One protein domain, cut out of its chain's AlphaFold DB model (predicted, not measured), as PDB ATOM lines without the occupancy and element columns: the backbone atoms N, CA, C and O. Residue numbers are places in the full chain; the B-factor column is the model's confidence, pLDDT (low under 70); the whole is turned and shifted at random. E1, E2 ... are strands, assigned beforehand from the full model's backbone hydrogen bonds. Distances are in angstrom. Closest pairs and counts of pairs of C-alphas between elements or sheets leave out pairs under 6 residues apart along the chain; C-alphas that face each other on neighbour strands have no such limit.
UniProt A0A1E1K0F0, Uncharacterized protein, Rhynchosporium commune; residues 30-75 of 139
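This is residues 30 to 75 of the 139 residues of an uncharacterized protein of Rhynchosporium commune (UniProt A0A1E1K0F0). This small domain has little regular structure: residues 30 to 46 make a wide loop toward one end, then three strands form a narrow antiparallel ribbon that runs toward the other. The strands E1, E2 and E3 follow in that order along the chain and across the sheet, a meander, each strand the antiparallel neighbour of the one before. The 46 printed residues are all strand in class, with 16 in named elements and no named helix. The whole is elongated, 32 by 19 by 12 A, and only just compact, close to loose, with a radius of gyration of the C-alphas of 10.9 A.

E1, residues 47 to 50, and E2, residues 53 to 59, form a hairpin at 142 degrees, with N 48 and O 55 2.8 A apart. E2 and E3, residues 70 to 74, form another at 157 degrees, with N 56 and O 72 2.8 A apart. E1 and E3 are the edge strands.

E1 begins at C-alpha 47, (-39.375, -42.542, 16.990). E2 is 18.3 A long and E3 13.5 A, ending at C-alpha 74, (-35.759, -33.802, 20.629).

The C-alphas farthest apart, of Pro 37 and Gly 51, are 32.8 A apart. The printed part has no cut, and no printed residue is under 70 in pLDDT.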
ATOM      1  N   GLU A  30     -36.011 -52.677  21.002       95.12
ATOM      2  CA  GLU A  30     -37.418 -52.296  21.069       95.12
ATOM      3  C   GLU A  30     -37.901 -52.372  22.516       95.12
ATOM      4  O   GLU A  30     -37.442 -53.205  23.300       95.12
ATOM      5  N   VAL A  31     -38.828 -51.490  22.879       97.00
ATOM      6  CA  VAL A  31     -39.377 -51.437  24.236       97.00
ATOM      7  C   VAL A  31     -40.302 -52.642  24.440       97.00
ATOM      8  O   VAL A  31     -41.223 -52.825  23.641       97.00
ATOM      9  N   PRO A  32     -40.096 -53.469  25.484       96.50
ATOM     10  CA  PRO A  32     -40.927 -54.643  25.721       96.50
ATOM     11  C   PRO A  32     -42.410 -54.299  25.896       96.50
ATOM     12  O   PRO A  32     -42.767 -53.284  26.493       96.50
ATOM     13  N   THR A  33     -43.288 -55.188  25.437       96.56
ATOM     14  CA  THR A  33     -44.749 -55.080  25.610       96.56
ATOM     15  C   THR A  33     -45.253 -55.701  26.920       96.56
ATOM     16  O   THR A  33     -46.456 -55.856  27.109       96.56
ATOM     17  N   TYR A  34     -44.341 -56.070  27.818       96.62
ATOM     18  CA  TYR A  34     -44.607 -56.656  29.130       96.62
ATOM     19  C   TYR A  34     -43.503 -56.248  30.111       96.62
ATOM     20  O   TYR A  34     -42.408 -55.851  29.699       96.62
ATOM     21  N   VAL A  35     -43.765 -56.388  31.411       97.88
ATOM     22  CA  VAL A  35     -42.783 -56.060  32.450       97.88
ATOM     23  C   VAL A  35     -41.630 -57.057  32.466       97.88
ATOM     24  O   VAL A  35     -41.810 -58.251  32.704       97.88
ATOM     25  N   ARG A  36     -40.418 -56.538  32.275       95.94
ATOM     26  CA  ARG A  36     -39.150 -57.230  32.531       95.94
ATOM     27  C   ARG A  36     -38.034 -56.213  32.770       95.94
ATOM     28  O   ARG A  36     -38.165 -55.075  32.333       95.94
ATOM     29  N   PRO A  37     -36.897 -56.605  33.362       96.62
ATOM     30  CA  PRO A  37     -35.692 -55.785  33.326       96.62
ATOM     31  C   PRO A  37     -35.182 -55.596  31.886       96.62
ATOM     32  O   PRO A  37     -35.060 -56.568  31.124       96.62
ATOM     33  N   TYR A  38     -34.870 -54.356  31.511       97.38
ATOM     34  CA  TYR A  38     -34.211 -54.023  30.246       97.38
ATOM     35  C   TYR A  38     -33.432 -52.705  30.340       97.38
ATOM     36  O   TYR A  38     -33.657 -51.885  31.225       97.38
ATOM     37  N   ALA A  39     -32.527 -52.512  29.389       97.62
ATOM     38  CA  ALA A  39     -31.864 -51.261  29.077       97.62
ATOM     39  C   ALA A  39     -32.039 -50.994  27.579       97.62
ATOM     40  O   ALA A  39     -31.905 -51.902  26.758       97.62
ATOM     41  N   ILE A  40     -32.331 -49.751  27.211       97.62
ATOM     42  CA  ILE A  40     -32.421 -49.330  25.813       97.62
ATOM     43  C   ILE A  40     -31.481 -48.150  25.594       97.62
ATOM     44  O   ILE A  40     -31.448 -47.209  26.387       97.62
ATOM     45  N   GLN A  41     -30.669 -48.227  24.543       97.31
ATOM     46  CA  GLN A  41     -29.684 -47.192  24.253       97.31
ATOM     47  C   GLN A  41     -30.376 -45.875  23.875       97.31
ATOM     48  O   GLN A  41     -31.444 -45.854  23.256       97.31
ATOM     49  N   HIS A  42     -29.751 -44.753  24.239       95.50
ATOM     50  CA  HIS A  42     -30.226 -43.430  23.846       95.50
ATOM     51  C   HIS A  42     -30.459 -43.372  22.325       95.50
ATOM     52  O   HIS A  42     -29.611 -43.799  21.546       95.50
ATOM     53  N   TYR A  43     -31.628 -42.859  21.931       94.25
ATOM     54  CA  TYR A  43     -32.135 -42.774  20.554       94.25
ATOM     55  C   TYR A  43     -32.620 -44.067  19.874       94.25
ATOM     56  O   TYR A  43     -33.129 -43.962  18.758       94.25
ATOM     57  N   TYR A  44     -32.559 -45.235  20.523       95.12
ATOM     58  CA  TYR A  44     -32.985 -46.506  19.909       95.12
ATOM     59  C   TYR A  44     -34.491 -46.774  19.998       95.12
ATOM     60  O   TYR A  44     -35.039 -47.431  19.121       95.12
ATOM     61  N   ALA A  45     -35.168 -46.263  21.031       94.75
ATOM     62  CA  ALA A  45     -36.617 -46.415  21.148       94.75
ATOM     63  C   ALA A  45     -37.336 -45.839  19.915       94.75
ATOM     64  O   ALA A  45     -36.907 -44.820  19.363       94.75
ATOM     65  N   GLN A  46     -38.445 -46.476  19.523       92.38
ATOM     66  CA  GLN A  46     -39.216 -46.108  18.336       92.38
ATOM     67  C   GLN A  46     -39.541 -44.607  18.315       92.38
ATOM     68  O   GLN A  46     -40.106 -44.056  19.267       92.38
ATOM     69  N   ALA A  47     -39.182 -43.965  17.205       93.94
ATOM     70  CA  ALA A  47     -39.375 -42.542  16.990       93.94
ATOM     71  C   ALA A  47     -40.761 -42.248  16.399       93.94
ATOM     72  O   ALA A  47     -41.181 -42.880  15.431       93.94
ATOM     73  N   HIS A  48     -41.433 -41.247  16.955       93.25
ATOM     74  CA  HIS A  48     -42.673 -40.674  16.445       93.25
ATOM     75  C   HIS A  48     -42.427 -39.201  16.134       93.25
ATOM     76  O   HIS A  48     -41.962 -38.450  16.992       93.25
ATOM     77  N   ILE A  49     -42.704 -38.791  14.899       92.94
ATOM     78  CA  ILE A  49     -42.397 -37.442  14.417       92.94
ATOM     79  C   ILE A  49     -43.689 -36.629  14.363       92.94
ATOM     80  O   ILE A  49     -44.655 -37.045  13.727       92.94
ATOM     81  N   ILE A  50     -43.700 -35.469  15.022       87.88
ATOM     82  CA  ILE A  50     -44.811 -34.508  14.985       87.88
ATOM     83  C   ILE A  50     -44.223 -33.128  14.695       87.88
ATOM     84  O   ILE A  50     -43.499 -32.567  15.520       87.88
ATOM     85  N   GLY A  51     -44.509 -32.583  13.512       87.81
ATOM     86  CA  GLY A  51     -43.844 -31.370  13.035       87.81
ATOM     87  C   GLY A  51     -42.330 -31.583  12.947       87.81
ATOM     88  O   GLY A  51     -41.875 -32.526  12.305       87.81
ATOM     89  N   GLN A  52     -41.553 -30.733  13.621       88.81
ATOM     90  CA  GLN A  52     -40.087 -30.840  13.686       88.81
ATOM     91  C   GLN A  52     -39.577 -31.607  14.921       88.81
ATOM     92  O   GLN A  52     -38.378 -31.642  15.188       88.81
ATOM     93  N   ARG A  53     -40.481 -32.214  15.696       89.81
ATOM     94  CA  ARG A  53     -40.164 -32.868  16.967       89.81
ATOM     95  C   ARG A  53     -40.104 -34.371  16.806       89.81
ATOM     96  O   ARG A  53     -40.962 -34.968  16.156       89.81
ATOM     97  N   ILE A  54     -39.131 -34.981  17.466       94.50
ATOM     98  CA  ILE A  54     -38.937 -36.425  17.509       94.50
ATOM     99  C   ILE A  54     -39.203 -36.898  18.935       94.50
ATOM    100  O   ILE A  54     -38.400 -36.650  19.836       94.50
ATOM    101  N   TYR A  55     -40.312 -37.604  19.123       94.81
ATOM    102  CA  TYR A  55     -40.684 -38.250  20.375       94.81
ATOM    103  C   TYR A  55     -40.208 -39.697  20.376       94.81
ATOM    104  O   TYR A  55     -40.376 -40.424  19.398       94.81
ATOM    105  N   ARG A  56     -39.645 -40.139  21.493       96.62
ATOM    106  CA  ARG A  56     -39.304 -41.537  21.763       96.62
ATOM    107  C   ARG A  56     -39.852 -41.922  23.123       96.62
ATOM    108  O   ARG A  56     -39.844 -41.095  24.029       96.62
ATOM    109  N   PHE A  57     -40.242 -43.181  23.288       96.06
ATOM    110  CA  PHE A  57     -40.876 -43.666  24.518       96.06
ATOM    111  C   PHE A  57     -40.079 -44.816  25.145       96.06
ATOM    112  O   PHE A  57     -40.512 -45.957  25.024       96.06
ATOM    113  N   PRO A  58     -38.906 -44.568  25.765       97.25
ATOM    114  CA  PRO A  58     -38.091 -45.627  26.360       97.25
ATOM    115  C   PRO A  58     -38.802 -46.477  27.415       97.25
ATOM    116  O   PRO A  58     -38.400 -47.620  27.581       97.25
ATOM    117  N   VAL A  59     -39.822 -45.939  28.100       97.56
ATOM    118  CA  VAL A  59     -40.700 -46.691  29.011       97.56
ATOM    119  C   VAL A  59     -42.154 -46.406  28.646       97.56
ATOM    120  O   VAL A  59     -42.581 -45.252  28.615       97.56
ATOM    121  N   SER A  60     -42.912 -47.464  28.379       95.38
ATOM    122  CA  SER A  60     -44.344 -47.435  28.064       95.38
ATOM    123  C   SER A  60     -45.190 -47.994  29.212       95.38
ATOM    124  O   SER A  60     -44.657 -48.627  30.129       95.38
ATOM    125  N   GLY A  61     -46.515 -47.834  29.117       95.50
ATOM    126  CA  GLY A  61     -47.468 -48.466  30.036       95.50
ATOM    127  C   GLY A  61     -47.253 -49.982  30.147       95.50
ATOM    128  O   GLY A  61     -46.891 -50.446  31.221       95.50
ATOM    129  N   PRO A  62     -47.341 -50.765  29.057       97.06
ATOM    130  CA  PRO A  62     -47.118 -52.213  29.124       97.06
ATOM    131  C   PRO A  62     -45.744 -52.629  29.677       97.06
ATOM    132  O   PRO A  62     -45.646 -53.621  30.397       97.06
ATOM    133  N   SER A  63     -44.681 -51.865  29.392       97.69
ATOM    134  CA  SER A  63     -43.334 -52.169  29.904       97.69
ATOM    135  C   SER A  63     -43.165 -51.912  31.409       97.69
ATOM    136  O   SER A  63     -42.203 -52.395  32.004       97.69
ATOM    137  N   SER A  64     -44.077 -51.141  32.012       97.81
ATOM    138  CA  SER A  64     -44.021 -50.676  33.404       97.81
ATOM    139  C   SER A  64     -45.234 -51.087  34.246       97.81
ATOM    140  O   SER A  64     -45.395 -50.572  35.347       97.81
ATOM    141  N   ASP A  65     -46.097 -51.971  33.737       97.69
ATOM    142  CA  ASP A  65     -47.408 -52.281  34.336       97.69
ATOM    143  C   ASP A  65     -48.259 -51.027  34.598       97.69
ATOM    144  O   ASP A  65     -48.873 -50.847  35.645       97.69
ATOM    145  N   TYR A  66     -48.247 -50.109  33.631       95.88
ATOM    146  CA  TYR A  66     -48.968 -48.838  33.658       95.88
ATOM    147  C   TYR A  66     -48.591 -47.918  34.831       95.88
ATOM    148  O   TYR A  66     -49.331 -46.984  35.133       95.88
ATOM    149  N   ALA A  67     -47.423 -48.125  35.450       96.44
ATOM    150  CA  ALA A  67     -46.945 -47.285  36.542       96.44
ATOM    151  C   ALA A  67     -46.570 -45.870  36.071       96.44
ATOM    152  O   ALA A  67     -46.921 -44.887  36.720       96.44
ATOM    153  N   PHE A  68     -45.848 -45.751  34.952       95.50
ATOM    154  CA  PHE A  68     -45.474 -44.464  34.358       95.50
ATOM    155  C   PHE A  68     -45.077 -44.612  32.884       95.50
ATOM    156  O   PHE A  68     -44.812 -45.705  32.385       95.50
ATOM    157  N   ALA A  69     -44.989 -43.486  32.181       93.56
ATOM    158  CA  ALA A  69     -44.355 -43.407  30.871       93.56
ATOM    159  C   ALA A  69     -43.124 -42.502  30.957       93.56
ATOM    160  O   ALA A  69     -43.153 -41.471  31.630       93.56
ATOM    161  N   LEU A  70     -42.054 -42.878  30.262       96.12
ATOM    162  CA  LEU A  70     -40.885 -42.028  30.070       96.12
ATOM    163  C   LEU A  70     -40.795 -41.677  28.594       96.12
ATOM    164  O   LEU A  70     -40.669 -42.562  27.746       96.12
ATOM    165  N   THR A  71     -40.829 -40.379  28.312       94.25
ATOM    166  CA  THR A  71     -40.767 -39.826  26.960       94.25
ATOM    167  C   THR A  71     -39.526 -38.954  26.831       94.25
ATOM    168  O   THR A  71     -39.239 -38.136  27.700       94.25
ATOM    169  N   SER A  72     -38.796 -39.117  25.733       94.56
ATOM    170  CA  SER A  72     -37.694 -38.247  25.331       94.56
ATOM    171  C   SER A  72     -38.101 -37.493  24.076       94.56
ATOM    172  O   SER A  72     -38.419 -38.119  23.064       94.56
ATOM    173  N   THR A  73     -38.029 -36.167  24.125       93.81
ATOM    174  CA  THR A  73     -38.341 -35.301  22.987       93.81
ATOM    175  C   THR A  73     -37.086 -34.568  22.548       93.81
ATOM    176  O   THR A  73     -36.399 -33.956  23.361       93.81
ATOM    177  N   ASN A  74     -36.786 -34.624  21.254       93.19
ATOM    178  CA  ASN A  74     -35.759 -33.802  20.629       93.19
ATOM    179  C   ASN A  74     -36.417 -32.903  19.591       93.19
ATOM    180  O   ASN A  74     -37.224 -33.377  18.790       93.19
ATOM    181  N   ALA A  75     -36.058 -31.628  19.593       90.69
ATOM    182  CA  ALA A  75     -36.613 -30.640  18.687       90.69
ATOM    183  C   ALA A  75     -35.571 -29.552  18.395       90.69
ATOM    184  O   ALA A  75     -34.743 -29.269  19.266       90.69
TER     185      ALA A  75